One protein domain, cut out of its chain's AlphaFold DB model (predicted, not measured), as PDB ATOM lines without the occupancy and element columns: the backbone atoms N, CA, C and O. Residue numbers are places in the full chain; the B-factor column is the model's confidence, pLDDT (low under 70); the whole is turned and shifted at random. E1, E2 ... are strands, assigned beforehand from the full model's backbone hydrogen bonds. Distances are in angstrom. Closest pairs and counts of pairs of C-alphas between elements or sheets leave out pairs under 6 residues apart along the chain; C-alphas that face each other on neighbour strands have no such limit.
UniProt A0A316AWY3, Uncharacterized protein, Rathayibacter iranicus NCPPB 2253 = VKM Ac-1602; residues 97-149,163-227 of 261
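This is residues 97 to 149 and 163 to 227 of the 261 residues of an uncharacterized protein of Rathayibacter iranicus NCPPB 2253 = VKM Ac-1602 (UniProt A0A316AWY3). Two four-stranded antiparallel sheets lie face to face as a well-formed sandwich, with E1, E2, E7 and E4 in one layer and E5, E6, E3 and E8 in the other, their strands nearly aligned at 16 degrees. The hairpin turns of E1 and E2 and of E5 and E6 lie at one end, where the long link of residues 204 to 221 passes round from one layer to the other; the links from E2 to E3 and from E6 to E7 cross between the layers at the opposite end. The printed part has 118 residues, with no named helix and eight strands in the order E1 to E8 along the chain; the class is all strand, though under half of the residues, 56, are in named elements. The sheet orders are E1, E2, E7, E4 and E5, E6, E3, E8. The whole is compact, with a radius of gyration of the C-alphas of 14.4 A and spans of 41 by 31 by 23 A.

Begin with the sheet of E5, residues 173 to 180, E6, residues 183 to 190, E3, residues 129 to 135, and E8, residues 222 to 226. It is twisted, with its C-alphas up to 4.7 A off the best plane through all of them, and from edge to edge its strands' lines turn by 44 degrees. Look first at the hairpin of E5 and E6, antiparallel at 165 degrees, where N 176 and O 187 are within hydrogen-bond range at 2.9 A. On E6's other side is E3, antiparallel at 162 degrees, with N 132 and O 186 at 2.8 A. E3 then has the edge strand E8 as its antiparallel neighbour, with N 131 and O 224 at 2.8 A. Now cross to the other sheet: E1, residues 97 to 105, E2, residues 108 to 118, E7, residues 199 to 203, and E4, residues 142 to 144. E1 and E2 form a hairpin, antiparallel at 161 degrees, with N 101 and O 113 at 2.8 A. E2 and E7 are antiparallel at 164 degrees, with N 114 and O 202 at 2.8 A. E7 and the edge strand E4 are antiparallel at 131 degrees, with N 144 and O 201 at 2.8 A. The two sheets make a sandwich, two sheets face to face, with 51 pairs of C-alphas within 10 A and the facing parts 10.3 A centre to centre. Between them, the closest C-alphas of E2 and E3 are those of Val 110 and His 134, 5.6 A apart. E2 and E8 are near each other, with 6 pairs of C-alphas within 10 A, while E1 and E5 are apart.

Find C-alpha 97 at (112.285, 109.616, 76.333); from there E1 runs 25.5 A to Tyr 105. E2, the longest strand, starts at C-alpha 108 at (116.716, 125.866, 95.011) and covers 30.0 A. E5 measures 23.4 A, E6 22.9 A and E3 19.7 A, each from first to last C-alpha. E7, E8 and E4 are shorter; follow E8 to its end at C-alpha 226, (118.718, 103.880, 83.128).

The two C-alphas farthest apart are those of Ser 122 and Thr 214, at 41.7 A. Residues 150 to 162 are cut out, in the link from E4 to E5, and C-alphas 149 and 163 are 16.3 A apart across the cut. Of the links printed whole, E7 to E8 is long, with 18 residues. The mean pLDDT of the printed part is 80.2; look for values under 70 at residues 145 to 149, 163 to 172 and 216 to 218.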
ATOM      1  N   GLU A  97     111.908 108.226  76.147       83.06
ATOM      2  CA  GLU A  97     112.285 109.616  76.333       83.06
ATOM      3  C   GLU A  97     111.770 110.077  77.694       83.06
ATOM      4  O   GLU A  97     110.600 109.888  78.024       83.06
ATOM      5  N   ALA A  98     112.647 110.673  78.498       83.75
ATOM      6  CA  ALA A  98     112.248 111.336  79.729       83.75
ATOM      7  C   ALA A  98     112.550 112.828  79.610       83.75
ATOM      8  O   ALA A  98     113.613 113.219  79.122       83.75
ATOM      9  N   SER A  99     111.631 113.655  80.091       84.00
ATOM     10  CA  SER A  99     111.784 115.103  80.185       84.00
ATOM     11  C   SER A  99     111.407 115.568  81.586       84.00
ATOM     12  O   SER A  99     110.588 114.950  82.263       84.00
ATOM     13  N   VAL A 100     112.024 116.655  82.036       83.69
ATOM     14  CA  VAL A 100     111.758 117.239  83.350       83.69
ATOM     15  C   VAL A 100     111.683 118.756  83.231       83.69
ATOM     16  O   VAL A 100     112.575 119.405  82.681       83.69
ATOM     17  N   SER A 101     110.598 119.317  83.751       84.31
ATOM     18  CA  SER A 101     110.428 120.751  83.943       84.31
ATOM     19  C   SER A 101     110.991 121.127  85.305       84.31
ATOM     20  O   SER A 101     110.536 120.616  86.327       84.31
ATOM     21  N   TRP A 102     111.978 122.016  85.319       83.81
ATOM     22  CA  TRP A 102     112.609 122.512  86.539       83.81
ATOM     23  C   TRP A 102     112.058 123.889  86.900       83.81
ATOM     24  O   TRP A 102     111.861 124.728  86.024       83.81
ATOM     25  N   ILE A 103     111.859 124.135  88.191       83.25
ATOM     26  CA  ILE A 103     111.456 125.439  88.728       83.25
ATOM     27  C   ILE A 103     112.376 125.845  89.874       83.25
ATOM     28  O   ILE A 103     113.054 124.999  90.467       83.25
ATOM     29  N   CYS A 104     112.386 127.136  90.210       85.19
ATOM     30  CA  CYS A 104     113.079 127.615  91.393       85.19
ATOM     31  C   CYS A 104     112.108 127.784  92.567       85.19
ATOM     32  O   CYS A 104     111.177 128.589  92.514       85.19
ATOM     33  N   TYR A 105     112.339 127.015  93.627       84.56
ATOM     34  CA  TYR A 105     111.576 127.050  94.865       84.56
ATOM     35  C   TYR A 105     112.507 127.327  96.043       84.56
ATOM     36  O   TYR A 105     113.449 126.570  96.292       84.56
ATOM     37  N   ARG A 106     112.255 128.412  96.776       87.19
ATOM     38  CA  ARG A 106     113.069 128.883  97.910       87.19
ATOM     39  C   ARG A 106     114.569 128.957  97.600       87.19
ATOM     40  O   ARG A 106     115.404 128.576  98.419       87.19
ATOM     41  N   GLY A 107     114.910 129.431  96.407       82.31
ATOM     42  CA  GLY A 107     116.280 129.582  95.932       82.31
ATOM     43  C   GLY A 107     116.936 128.285  95.462       82.31
ATOM     44  O   GLY A 107     118.104 128.315  95.079       82.31
ATOM     45  N   ALA A 108     116.224 127.157  95.471       84.44
ATOM     46  CA  ALA A 108     116.716 125.866  95.011       84.44
ATOM     47  C   ALA A 108     116.014 125.431  93.722       84.44
ATOM     48  O   ALA A 108     114.839 125.723  93.516       84.44
ATOM     49  N   ILE A 109     116.725 124.709  92.857       81.44
ATOM     50  CA  ILE A 109     116.150 124.163  91.627       81.44
ATOM     51  C   ILE A 109     115.621 122.754  91.897       81.44
ATOM     52  O   ILE A 109     116.352 121.870  92.356       81.44
ATOM     53  N   VAL A 110     114.331 122.565  91.631       85.94
ATOM     54  CA  VAL A 110     113.574 121.344  91.927       85.94
ATOM     55  C   VAL A 110     112.699 120.951  90.735       85.94
ATOM     56  O   VAL A 110     112.331 121.823  89.943       85.94
ATOM     57  N   PRO A 111     112.386 119.655  90.559       87.75
ATOM     58  CA  PRO A 111     111.508 119.230  89.482       87.75
ATOM     59  C   PRO A 111     110.069 119.646  89.811       87.75
ATOM     60  O   PRO A 111     109.640 119.542  90.958       87.75
ATOM     61  N   ALA A 112     109.340 120.122  88.805       85.38
ATOM     62  CA  ALA A 112     107.908 120.411  88.875       85.38
ATOM     63  C   ALA A 112     107.090 119.283  88.237       85.38
ATOM     64  O   ALA A 112     106.160 118.761  88.845       85.38
ATOM     65  N   LEU A 113     107.474 118.883  87.022       86.31
ATOM     66  CA  LEU A 113     106.830 117.820  86.256       86.31
ATOM     67  C   LEU A 113     107.900 116.985  85.561       86.31
ATOM     68  O   LEU A 113     108.739 117.537  84.850       86.31
ATOM     69  N   THR A 114     107.855 115.671  85.743       87.62
ATOM     70  CA  THR A 114     108.657 114.707  84.983       87.62
ATOM     71  C   THR A 114     107.730 113.900  84.090       87.62
ATOM     72  O   THR A 114     106.738 113.361  84.571       87.62
ATOM     73  N   SER A 115     108.053 113.800  82.807       87.81
ATOM     74  CA  SER A 115     107.286 113.034  81.825       87.81
ATOM     75  C   SER A 115     108.158 111.955  81.215       87.81
ATOM     76  O   SER A 115     109.269 112.238  80.771       87.81
ATOM     77  N   VAL A 116     107.638 110.735  81.164       88.12
ATOM     78  CA  VAL A 116     108.295 109.562  80.580       88.12
ATOM     79  C   VAL A 116     107.416 109.052  79.452       88.12
ATOM     80  O   VAL A 116     106.244 108.769  79.678       88.12
ATOM     81  N   VAL A 117     107.963 108.950  78.246       87.00
ATOM     82  CA  VAL A 117     107.236 108.557  77.036       87.00
ATOM     83  C   VAL A 117     107.936 107.377  76.383       87.00
ATOM     84  O   VAL A 117     109.154 107.396  76.194       87.00
ATOM     85  N   SER A 118     107.164 106.363  76.001       85.62
ATOM     86  CA  SER A 118     107.649 105.296  75.131       85.62
ATOM     87  C   SER A 118     107.625 105.778  73.678       85.62
ATOM     88  O   SER A 118     106.562 105.986  73.098       85.62
ATOM     89  N   VAL A 119     108.804 105.999  73.095       81.94
ATOM     90  CA  VAL A 119     108.995 106.553  71.737       81.94
ATOM     91  C   VAL A 119     109.434 105.501  70.714       81.94
ATOM     92  O   VAL A 119     109.609 105.805  69.534       81.94
ATOM     93  N   GLY A 120     109.656 104.265  71.163       76.81
ATOM     94  CA  GLY A 120     110.022 103.149  70.298       76.81
ATOM     95  C   GLY A 120     108.824 102.521  69.575       76.81
ATOM     96  O   GLY A 120     107.676 102.753  69.946       76.81
ATOM     97  N   PRO A 121     109.079 101.684  68.554       71.88
ATOM     98  CA  PRO A 121     108.037 100.909  67.875       71.88
ATOM     99  C   PRO A 121     107.515  99.726  68.712       71.88
ATOM    100  O   PRO A 121     106.578  99.050  68.294       71.88
ATOM    101  N   SER A 122     108.131  99.437  69.859       80.94
ATOM    102  CA  SER A 122     107.704  98.419  70.821       80.94
ATOM    103  C   SER A 122     107.727  98.978  72.240       80.94
ATOM    104  O   SER A 122     108.371  99.999  72.503       80.94
ATOM    105  N   ASP A 123     107.022  98.291  73.134       86.00
ATOM    106  CA  ASP A 123     106.876  98.665  74.538       86.00
ATOM    107  C   ASP A 123     108.236  98.804  75.225       86.00
ATOM    108  O   ASP A 123     109.142  97.986  75.039       86.00
ATOM    109  N   ALA A 124     108.380  99.841  76.048       84.44
ATOM    110  CA  ALA A 124     109.557  99.992  76.882       84.44
ATOM    111  C   ALA A 124     109.517  98.957  78.016       84.44
ATOM    112  O   ALA A 124     108.473  98.787  78.648       84.44
ATOM    113  N   PRO A 125     110.629  98.265  78.304       83.88
ATOM    114  CA  PRO A 125     110.620  97.146  79.229       83.88
ATOM    115  C   PRO A 125     110.421  97.603  80.676       83.88
ATOM    116  O   PRO A 125     110.948  98.639  81.106       83.88
ATOM    117  N   ALA A 126     109.720  96.762  81.440       88.12
ATOM    118  CA  ALA A 126     109.691  96.838  82.894       88.12
ATOM    119  C   ALA A 126     111.118  96.799  83.469       88.12
ATOM    120  O   ALA A 126     112.036  96.229  82.880       88.12
ATOM    121  N   GLY A 127     111.306  97.416  84.630       87.62
ATOM    122  CA  GLY A 127     112.594  97.596  85.291       87.62
ATOM    123  C   GLY A 127     113.393  98.798  84.787       87.62
ATOM    124  O   GLY A 127     114.392  99.143  85.410       87.62
ATOM    125  N   SER A 128     112.977  99.465  83.705       87.00
ATOM    126  CA  SER A 128     113.593 100.734  83.298       87.00
ATOM    127  C   SER A 128     113.395 101.777  84.397       87.00
ATOM    128  O   SER A 128     112.297 101.892  84.948       87.00
ATOM    129  N   THR A 129     114.443 102.541  84.714       89.88
ATOM    130  CA  THR A 129     114.404 103.514  85.811       89.88
ATOM    131  C   THR A 129     114.703 104.934  85.353       89.88
ATOM    132  O   THR A 129     115.512 105.182  84.459       89.88
ATOM    133  N   ILE A 130     114.045 105.897  85.990       88.75
ATOM    134  CA  ILE A 130     114.294 107.323  85.842       88.75
ATOM    135  C   ILE A 130     114.821 107.817  87.178       88.75
ATOM    136  O   ILE A 130     114.143 107.751  88.203       88.75
ATOM    137  N   LYS A 131     116.054 108.307  87.159       89.25
ATOM    138  CA  LYS A 131     116.760 108.794  88.333       89.25
ATOM    139  C   LYS A 131     116.799 110.312  88.319       89.25
ATOM    140  O   LYS A 131     117.443 110.909  87.456       89.25
ATOM    141  N   LEU A 132     116.163 110.934  89.302       88.00
ATOM    142  CA  LEU A 132     116.181 112.375  89.526       88.00
ATOM    143  C   LEU A 132     117.018 112.676  90.764       88.00
ATOM    144  O   LEU A 132     116.887 112.020  91.793       88.00
ATOM    145  N   ASN A 133     117.865 113.693  90.677       87.38
ATOM    146  CA  ASN A 133     118.537 114.256  91.840       87.38
ATOM    147  C   ASN A 133     118.206 115.741  91.902       87.38
ATOM    148  O   ASN A 133     118.339 116.436  90.891       87.38
ATOM    149  N   HIS A 134     117.817 116.235  93.072       86.88
ATOM    150  CA  HIS A 134     117.504 117.645  93.286       86.88
ATOM    151  C   HIS A 134     117.716 118.061  94.746       86.88
ATOM    152  O   HIS A 134     118.027 117.232  95.597       86.88
ATOM    153  N   ALA A 135     117.560 119.349  95.053       86.06
ATOM    154  CA  ALA A 135     117.641 119.826  96.431       86.06
ATOM    155  C   ALA A 135     116.510 119.242  97.295       86.06
ATOM    156  O   ALA A 135     115.354 119.200  96.861       86.06
ATOM    157  N   ASP A 136     116.822 118.838  98.525       90.31
ATOM    158  CA  ASP A 136     115.849 118.270  99.462       90.31
ATOM    159  C   ASP A 136     114.972 119.344 100.127       90.31
ATOM    160  O   ASP A 136     115.060 119.621 101.321       90.31
ATOM    161  N   VAL A 137     114.143 119.998  99.318       87.94
ATOM    162  CA  VAL A 137     113.196 121.037  99.760       87.94
ATOM    163  C   VAL A 137     111.771 120.793  99.263       87.94
ATOM    164  O   VAL A 137     110.857 121.539  99.616       87.94
ATOM    165  N   VAL A 138     111.576 119.746  98.458       86.56
ATOM    166  CA  VAL A 138     110.274 119.262  97.992       86.56
ATOM    167  C   VAL A 138     110.162 117.764  98.247       86.56
ATOM    168  O   VAL A 138     111.166 117.048  98.246       86.56
ATOM    169  N   ASN A 139     108.935 117.297  98.466       85.75
ATOM    170  CA  ASN A 139     108.642 115.874  98.620       85.75
ATOM    171  C   ASN A 139     108.884 115.114  97.309       85.75
ATOM    172  O   ASN A 139     109.031 115.718  96.244       85.75
ATOM    173  N   ALA A 140     108.898 113.783  97.402       83.50
ATOM    174  CA  ALA A 140     108.948 112.923  96.229       83.50
ATOM    175  C   ALA A 140     107.769 113.221  95.277       83.50
ATOM    176  O   ALA A 140     106.673 113.540  95.757       83.50
ATOM    177  N   PRO A 141     107.984 113.127  93.953       86.81
ATOM    178  CA  PRO A 141     106.911 113.243  92.979       86.81
ATOM    179  C   PRO A 141     105.833 112.185  93.208       86.81
ATOM    180  O   PRO A 141     106.107 111.092  93.706       86.81
ATOM    181  N   GLN A 142     104.622 112.495  92.768       86.81
ATOM    182  CA  GLN A 142     103.520 111.548  92.690       86.81
ATOM    183  C   GLN A 142     103.156 111.307  91.231       86.81
ATOM    184  O   GLN A 142     103.189 112.236  90.421       86.81
ATOM    185  N   LEU A 143     102.805 110.063  90.901       85.44
ATOM    186  CA  LEU A 143     102.231 109.750  89.600       85.44
ATOM    187  C   LEU A 143     100.902 110.500  89.458       85.44
ATOM    188  O   LEU A 143     100.036 110.428  90.332       85.44
ATOM    189  N   VAL A 144     100.743 111.204  88.348       83.69
ATOM    190  CA  VAL A 144      99.507 111.884  87.974       83.69
ATOM    191  C   VAL A 144      98.995 111.302  86.667       83.69
ATOM    192  O   VAL A 144      99.766 110.784  85.855       83.69
ATOM    193  N   GLN A 145      97.679 111.360  86.457       68.25
ATOM    194  CA  GLN A 145      97.138 111.011  85.147       68.25
ATOM    195  C   GLN A 145      97.777 111.909  84.082       68.25
ATOM    196  O   GLN A 145      97.970 113.102  84.350       68.25
ATOM    197  N   PRO A 146      98.091 111.369  82.889       60.16
ATOM    198  CA  PRO A 146      98.524 112.210  81.792       60.16
ATOM    199  C   PRO A 146      97.460 113.290  81.586       60.16
ATOM    200  O   PRO A 146      96.278 112.968  81.429       60.16
ATOM    201  N   LEU A 147      97.868 114.563  81.606       53.59
ATOM    202  CA  LEU A 147      97.026 115.630  81.066       53.59
ATOM    203  C   LEU A 147      96.649 115.190  79.650       53.59
ATOM    204  O   LEU A 147      97.555 114.827  78.904       53.59
ATOM    205  N   ASP A 148      95.346 115.126  79.355       46.56
ATOM    206  CA  ASP A 148      94.719 114.551  78.153       46.56
ATOM    207  C   ASP A 148      95.649 114.335  76.941       46.56
ATOM    208  O   ASP A 148      96.422 115.214  76.558       46.56
ATOM    209  N   LYS A 149      95.484 113.188  76.258       43.72
ATOM    210  CA  LYS A 149      96.252 112.705  75.079       43.72
ATOM    211  C   LYS A 149      96.347 113.677  73.875       43.72
ATOM    212  O   LYS A 149      96.854 113.303  72.822       43.72
ATOM    213  N   ARG A 163      93.362 119.354  88.605       43.00
ATOM    214  CA  ARG A 163      93.123 118.744  89.910       43.00
ATOM    215  C   ARG A 163      94.081 117.555  90.019       43.00
ATOM    216  O   ARG A 163      94.060 116.732  89.105       43.00
ATOM    217  N   PRO A 164      94.869 117.414  91.094       42.75
ATOM    218  CA  PRO A 164      95.574 116.172  91.350       42.75
ATOM    219  C   PRO A 164      94.558 115.173  91.911       42.75
ATOM    220  O   PRO A 164      94.375 115.070  93.122       42.75
ATOM    221  N   ASP A 165      93.858 114.460  91.030       45.97
ATOM    222  CA  ASP A 165      93.286 113.172  91.417       45.97
ATOM    223  C   ASP A 165      94.477 112.208  91.518       45.97
ATOM    224  O   ASP A 165      94.948 111.652  90.526       45.97
ATOM    225  N   VAL A 166      95.044 112.123  92.725       49.59
ATOM    226  CA  VAL A 166      96.134 111.205  93.068       49.59
ATOM    227  C   VAL A 166      95.626 109.787  92.818       49.59
ATOM    228  O   VAL A 166      94.709 109.319  93.492       49.59
ATOM    229  N   LEU A 167      96.196 109.108  91.822       52.34
ATOM    230  CA  LEU A 167      95.958 107.687  91.607       52.34
ATOM    231  C   LEU A 167      96.672 106.925  92.726       52.34
ATOM    232  O   LEU A 167      97.877 106.699  92.654       52.34
ATOM    233  N   GLU A 168      95.931 106.539  93.763       44.38
ATOM    234  CA  GLU A 168      96.458 105.743  94.882       44.38
ATOM    235  C   GLU A 168      96.831 104.296  94.501       44.38
ATOM    236  O   GLU A 168      97.277 103.560  95.373       44.38
ATOM    237  N   ASP A 169      96.698 103.863  93.240       43.41
ATOM    238  CA  ASP A 169      96.844 102.433  92.916       43.41
ATOM    239  C   ASP A 169      97.277 102.131  91.466       43.41
ATOM    240  O   ASP A 169      96.710 101.280  90.781       43.41
ATOM    241  N   SER A 170      98.283 102.839  90.943       51.66
ATOM    242  CA  SER A 170      98.940 102.407  89.699       51.66
ATOM    243  C   SER A 170     100.067 101.428  90.028       51.66
ATOM    244  O   SER A 170     101.187 101.839  90.333       51.66
ATOM    245  N   SER A 171      99.783 100.125  89.946       57.00
ATOM    246  CA  SER A 171     100.778  99.047  90.091       57.00
ATOM    247  C   SER A 171     101.935  99.137  89.087       57.00
ATOM    248  O   SER A 171     102.979  98.527  89.304       57.00
ATOM    249  N   ALA A 172     101.769  99.915  88.013       64.50
ATOM    250  CA  ALA A 172     102.684  99.986  86.882       64.50
ATOM    251  C   ALA A 172     104.005 100.718  87.172       64.50
ATOM    252  O   ALA A 172     104.926 100.633  86.362       64.50
ATOM    253  N   THR A 173     104.141 101.413  88.310       81.56
ATOM    254  CA  THR A 173     105.383 102.120  88.669       81.56
ATOM    255  C   THR A 173     105.646 102.156  90.165       81.56
ATOM    256  O   THR A 173     104.732 102.436  90.937       81.56
ATOM    257  N   SER A 174     106.903 101.984  90.577       87.44
ATOM    258  CA  SER A 174     107.349 102.267  91.943       87.44
ATOM    259  C   SER A 174     108.154 103.567  92.003       87.44
ATOM    260  O   SER A 174     108.853 103.932  91.057       87.44
ATOM    261  N   ILE A 175     108.031 104.292  93.118       89.19
ATOM    262  CA  ILE A 175     108.786 105.521  93.383       89.19
ATOM    263  C   ILE A 175     109.509 105.347  94.712       89.19
ATOM    264  O   ILE A 175     108.886 105.263  95.770       89.19
ATOM    265  N   GLU A 176     110.832 105.330  94.660       90.88
ATOM    266  CA  GLU A 176     111.695 105.336  95.834       90.88
ATOM    267  C   GLU A 176     112.339 106.710  95.976       90.88
ATOM    268  O   GLU A 176     112.725 107.342  94.992       90.88
ATOM    269  N   SER A 177     112.466 107.202  97.209       90.38
ATOM    270  CA  SER A 177     113.163 108.459  97.461       90.38
ATOM    271  C   SER A 177     114.022 108.379  98.708       90.38
ATOM    272  O   SER A 177     113.562 107.978  99.777       90.38
ATOM    273  N   THR A 178     115.267 108.820  98.573       92.12
ATOM    274  CA  THR A 178     116.212 108.955  99.678       92.12
ATOM    275  C   THR A 178     116.687 110.399  99.771       92.12
ATOM    276  O   THR A 178     116.734 111.123  98.778       92.12
ATOM    277  N   SER A 179     117.003 110.846 100.985       89.88
ATOM    278  CA  SER A 179     117.610 112.156 101.217       89.88
ATOM    279  C   SER A 179     118.921 111.989 101.970       89.88
ATOM    280  O   SER A 179     118.989 111.272 102.970       89.88
ATOM    281  N   SER A 180     119.966 112.649 101.480       89.56
ATOM    282  CA  SER A 180     121.274 112.699 102.119       89.56
ATOM    283  C   SER A 180     121.955 114.023 101.808       89.56
ATOM    284  O   SER A 180     121.991 114.467 100.664       89.56
ATOM    285  N   SER A 181     122.534 114.653 102.831       86.94
ATOM    286  CA  SER A 181     123.345 115.872 102.678       86.94
ATOM    287  C   SER A 181     122.631 117.020 101.940       86.94
ATOM    288  O   SER A 181     123.258 117.768 101.195       86.94
ATOM    289  N   GLY A 182     121.312 117.157 102.129       86.00
ATOM    290  CA  GLY A 182     120.497 118.185 101.467       86.00
ATOM    291  C   GLY A 182     120.161 117.893 100.000       86.00
ATOM    292  O   GLY A 182     119.597 118.752  99.324       86.00
ATOM    293  N   ILE A 183     120.485 116.697  99.507       86.69
ATOM    294  CA  ILE A 183     120.148 116.215  98.168       86.69
ATOM    295  C   ILE A 183     119.103 115.114  98.313       86.69
ATOM    296  O   ILE A 183     119.284 114.169  99.082       86.69
ATOM    297  N   ARG A 184     118.027 115.231  97.541       90.44
ATOM    298  CA  ARG A 184     117.029 114.188  97.362       90.44
ATOM    299  C   ARG A 184     117.314 113.437  96.072       90.44
ATOM    300  O   ARG A 184     117.403 114.037  95.000       90.44
ATOM    301  N   GLU A 185     117.432 112.126  96.196       91.00
ATOM    302  CA  GLU A 185     117.451 111.187  95.087       91.00
ATOM    303  C   GLU A 185     116.059 110.558  94.977       91.00
ATOM    304  O   GLU A 185     115.469 110.143  95.979       91.00
ATOM    305  N   VAL A 186     115.517 110.528  93.766       91.12
ATOM    306  CA  VAL A 186     114.253 109.867  93.440       91.12
ATOM    307  C   VAL A 186     114.523 108.869  92.326       91.12
ATOM    308  O   VAL A 186     115.123 109.220  91.309       91.12
ATOM    309  N   ILE A 187     114.074 107.637  92.522       91.62
ATOM    310  CA  ILE A 187     114.148 106.558  91.546       91.62
ATOM    311  C   ILE A 187     112.717 106.161  91.213       91.62
ATOM    312  O   ILE A 187     111.974 105.695  92.072       91.62
ATOM    313  N   ILE A 188     112.332 106.391  89.965       91.19
ATOM    314  CA  ILE A 188     111.058 105.951  89.408       91.19
ATOM    315  C   ILE A 188     111.351 104.697  88.596       91.19
ATOM    316  O   ILE A 188     112.130 104.767  87.650       91.19
ATOM    317  N   THR A 189     110.729 103.576  88.930       91.75
ATOM    318  CA  THR A 189     110.913 102.303  88.225       91.75
ATOM    319  C   THR A 189     109.609 101.922  87.544       91.75
ATOM    320  O   THR A 189     108.553 101.929  88.175       91.75
ATOM    321  N   LEU A 190     109.676 101.564  86.262       89.25
ATOM    322  CA  LEU A 190     108.552 100.945  85.564       89.25
ATOM    323  C   LEU A 190     108.365  99.517  86.097       89.25
ATOM    324  O   LEU A 190     109.198  98.655  85.842       89.25
ATOM    325  N   SER A 191     107.304  99.251  86.854       88.81
ATOM    326  CA  SER A 191     106.992  97.901  87.352       88.81
ATOM    327  C   SER A 191     106.458  96.994  86.240       88.81
ATOM    328  O   SER A 191     106.620  95.777  86.296       88.81
ATOM    329  N   GLU A 192     105.837  97.591  85.223       88.88
ATOM    330  CA  GLU A 192     105.269  96.926  84.048       88.88
ATOM    331  C   GLU A 192     105.817  97.570  82.761       88.88
ATOM    332  O   GLU A 192     106.315  98.700  82.811       88.88
ATOM    333  N   PRO A 193     105.768  96.880  81.603       88.12
ATOM    334  CA  PRO A 193     106.148  97.492  80.336       88.12
ATOM    335  C   PRO A 193     105.296  98.730  80.026       88.12
ATOM    336  O   PRO A 193     104.075  98.702  80.178       88.12
ATOM    337  N   LEU A 194     105.927  99.810  79.562       88.25
ATOM    338  CA  LEU A 194     105.221 101.012  79.113       88.25
ATOM    339  C   LEU A 194     104.928 100.887  77.618       88.25
ATOM    340  O   LEU A 194     105.856 100.891  76.802       88.25
ATOM    341  N   ALA A 195     103.645 100.788  77.274       88.50
ATOM    342  CA  ALA A 195     103.217 100.536  75.905       88.50
ATOM    343  C   ALA A 195     103.758 101.582  74.917       88.50
ATOM    344  O   ALA A 195     103.934 102.751  75.264       88.50
ATOM    345  N   ALA A 196     104.038 101.173  73.679       84.12
ATOM    346  CA  ALA A 196     104.507 102.090  72.638       84.12
ATOM    347  C   ALA A 196     103.552 103.290  72.458       84.12
ATOM    348  O   ALA A 196     102.355 103.122  72.222       84.12
ATOM    349  N   GLY A 197     104.086 104.511  72.557       82.62
ATOM    350  CA  GLY A 197     103.320 105.759  72.480       82.62
ATOM    351  C   GLY A 197     102.641 106.194  73.783       82.62
ATOM    352  O   GLY A 197     102.134 107.317  73.840       82.62
ATOM    353  N   ASP A 198     102.642 105.363  74.829       88.44
ATOM    354  CA  ASP A 198     102.106 105.750  76.130       88.44
ATOM    355  C   ASP A 198     103.083 106.635  76.915       88.44
ATOM    356  O   ASP A 198     104.297 106.683  76.678       88.44
ATOM    357  N   ARG A 199     102.503 107.372  77.866       88.75
ATOM    358  CA  ARG A 199     103.164 108.399  78.665       88.75
ATOM    359  C   ARG A 199     102.773 108.286  80.133       88.75
ATOM    360  O   ARG A 199     101.605 108.076  80.449       88.75
ATOM    361  N   LEU A 200     103.746 108.517  81.006       89.69
ATOM    362  CA  LEU A 200     103.576 108.645  82.449       89.69
ATOM    363  C   LEU A 200     104.059 110.018  82.904       89.69
ATOM    364  O   LEU A 200     105.146 110.451  82.519       89.69
ATOM    365  N   ASP A 201     103.256 110.674  83.736       89.50
ATOM    366  CA  ASP A 201     103.555 111.991  84.284       89.50
ATOM    367  C   ASP A 201     103.690 111.923  85.802       89.50
ATOM    368  O   ASP A 201     102.894 111.296  86.497       89.50
ATOM    369  N   PHE A 202     104.711 112.595  86.320       89.38
ATOM    370  CA  PHE A 202     105.049 112.634  87.734       89.38
ATOM    371  C   PHE A 202     105.153 114.088  88.177       89.38
ATOM    372  O   PHE A 202     106.052 114.810  87.739       89.38
ATOM    373  N   ALA A 203     104.230 114.522  89.029       88.38
ATOM    374  CA  ALA A 203     104.165 115.895  89.505       88.38
ATOM    375  C   ALA A 203     104.740 116.017  90.918       88.38
ATOM    376  O   ALA A 203     104.452 115.210  91.806       88.38
ATOM    377  N   ASN A 204     105.520 117.068  91.142       85.00
ATOM    378  CA  ASN A 204     105.886 117.511  92.478       85.00
ATOM    379  C   ASN A 204     104.846 118.521  92.978       85.00
ATOM    380  O   ASN A 204     104.227 119.236  92.200       85.00
ATOM    381  N   ALA A 205     104.702 118.648  94.299       79.62
ATOM    382  CA  ALA A 205     103.726 119.552  94.922       79.62
ATOM    383  C   ALA A 205     103.982 121.060  94.683       79.62
ATOM    384  O   ALA A 205     103.266 121.897  95.232       79.62
ATOM    385  N   VAL A 206     105.020 121.420  93.924       79.75
ATOM    386  CA  VAL A 206     105.375 122.807  93.622       79.75
ATOM    387  C   VAL A 206     105.257 123.021  92.119       79.75
ATOM    388  O   VAL A 206     105.980 122.410  91.339       79.75
ATOM    389  N   GLU A 207     104.342 123.907  91.732       74.62
ATOM    390  CA  GLU A 207     103.982 124.150  90.327       74.62
ATOM    391  C   GLU A 207     104.491 125.500  89.803       74.62
ATOM    392  O   GLU A 207     104.508 125.740  88.597       74.62
ATOM    393  N   VAL A 208     104.896 126.407  90.698       77.75
ATOM    394  CA  VAL A 208     105.244 127.790  90.355       77.75
ATOM    395  C   VAL A 208     106.583 128.159  90.974       77.75
ATOM    396  O   VAL A 208     106.836 127.885  92.146       77.75
ATOM    397  N   SER A 209     107.426 128.811  90.176       83.44
ATOM    398  CA  SER A 209     108.684 129.389  90.647       83.44
ATOM    399  C   SER A 209     108.402 130.562  91.593       83.44
ATOM    400  O   SER A 209     107.658 131.471  91.229       83.44
ATOM    401  N   ASP A 210     109.000 130.570  92.784       81.75
ATOM    402  CA  ASP A 210     108.766 131.602  93.814       81.75
ATOM    403  C   ASP A 210     109.996 132.478  94.106       81.75
ATOM    404  O   ASP A 210     109.939 133.391  94.932       81.75
ATOM    405  N   SER A 211     111.121 132.183  93.455       80.81
ATOM    406  CA  SER A 211     112.427 132.756  93.778       80.81
ATOM    407  C   SER A 211     113.401 132.697  92.599       80.81
ATOM    408  O   SER A 211     113.130 132.066  91.576       80.81
ATOM    409  N   GLU A 212     114.537 133.384  92.754       79.19
ATOM    410  CA  GLU A 212     115.703 133.262  91.875       79.19
ATOM    411  C   GLU A 212     116.635 132.146  92.375       79.19
ATOM    412  O   GLU A 212     116.795 131.988  93.591       79.19
ATOM    413  N   PRO A 213     117.272 131.376  91.478       75.81
ATOM    414  CA  PRO A 213     118.125 130.269  91.877       75.81
ATOM    415  C   PRO A 213     119.410 130.750  92.541       75.81
ATOM    416  O   PRO A 213     120.097 131.652  92.071       75.81
ATOM    417  N   THR A 214     119.764 130.089  93.638       78.00
ATOM    418  CA  THR A 214     121.070 130.258  94.269       78.00
ATOM    419  C   THR A 214     122.111 129.530  93.426       78.00
ATOM    420  O   THR A 214     121.869 128.417  92.958       78.00
ATOM    421  N   ALA A 215     123.286 130.137  93.247       70.62
ATOM    422  CA  ALA A 215     124.385 129.506  92.525       70.62
ATOM    423  C   ALA A 215     124.723 128.128  93.121       70.62
ATOM    424  O   ALA A 215     124.884 127.982  94.336       70.62
ATOM    425  N   TYR A 216     124.853 127.120  92.257       64.06
ATOM    426  CA  TYR A 216     125.241 125.773  92.663       64.06
ATOM    427  C   TYR A 216     126.654 125.783  93.256       64.06
ATOM    428  O   TYR A 216     127.605 126.188  92.590       64.06
ATOM    429  N   SER A 217     126.804 125.328  94.500       63.56
ATOM    430  CA  SER A 217     128.110 125.250  95.170       63.56
ATOM    431  C   SER A 217     128.658 123.825  95.264       63.56
ATOM    432  O   SER A 217     129.870 123.636  95.228       63.56
ATOM    433  N   THR A 218     127.785 122.817  95.362       67.25
ATOM    434  CA  THR A 218     128.177 121.413  95.602       67.25
ATOM    435  C   THR A 218     127.431 120.388  94.748       67.25
ATOM    436  O   THR A 218     127.864 119.240  94.665       67.25
ATOM    437  N   PHE A 219     126.317 120.768  94.121       73.50
ATOM    438  CA  PHE A 219     125.420 119.837  93.445       73.50
ATOM    439  C   PHE A 219     124.659 120.522  92.306       73.50
ATOM    440  O   PHE A 219     124.224 121.661  92.457       73.50
ATOM    441  N   VAL A 220     124.465 119.803  91.196       78.62
ATOM    442  CA  VAL A 220     123.655 120.236  90.051       78.62
ATOM    443  C   VAL A 220     122.489 119.252  89.884       78.62
ATOM    444  O   VAL A 220     122.744 118.056  89.703       78.62
ATOM    445  N   PRO A 221     121.228 119.721  89.944       80.75
ATOM    446  CA  PRO A 221     120.054 118.911  89.665       80.75
ATOM    447  C   PRO A 221     120.160 118.232  88.306       80.75
ATOM    448  O   PRO A 221     120.592 118.835  87.325       80.75
ATOM    449  N   ARG A 222     119.789 116.954  88.257       82.75
ATOM    450  CA  ARG A 222     119.930 116.138  87.049       82.75
ATOM    451  C   ARG A 222     118.877 115.052  86.978       82.75
ATOM    452  O   ARG A 222     118.415 114.554  88.005       82.75
ATOM    453  N   MET A 223     118.598 114.634  85.754       82.56
ATOM    454  CA  MET A 223     117.804 113.460  85.429       82.56
ATOM    455  C   MET A 223     118.653 112.497  84.602       82.56
ATOM    456  O   MET A 223     119.439 112.937  83.766       82.56
ATOM    457  N   ALA A 224     118.480 111.200  84.819       80.81
ATOM    458  CA  ALA A 224     119.021 110.149  83.972       80.81
ATOM    459  C   ALA A 224     117.964 109.068  83.742       80.81
ATOM    460  O   ALA A 224     117.196 108.756  84.648       80.81
ATOM    461  N   VAL A 225     117.954 108.488  82.545       80.56
ATOM    462  CA  VAL A 225     117.205 107.264  82.246       80.56
ATOM    463  C   VAL A 225     118.201 106.120  82.264       80.56
ATOM    464  O   VAL A 225     119.237 106.199  81.602       80.56
ATOM    465  N   LEU A 226     117.910 105.083  83.038       80.50
ATOM    466  CA  LEU A 226     118.718 103.880  83.128       80.50
ATOM    467  C   LEU A 226     117.884 102.690  82.630       80.50
ATOM    468  O   LEU A 226     116.695 102.596  82.944       80.50
ATOM    469  N   PRO A 227     118.482 101.786  81.844       73.00
ATOM    470  CA  PRO A 227     117.801 100.576  81.405       73.00
ATOM    471  C   PRO A 227     117.516  99.632  82.586       73.00
ATOM    472  O   PRO A 227     118.141  99.739  83.641       73.00
TER     473      PRO A 227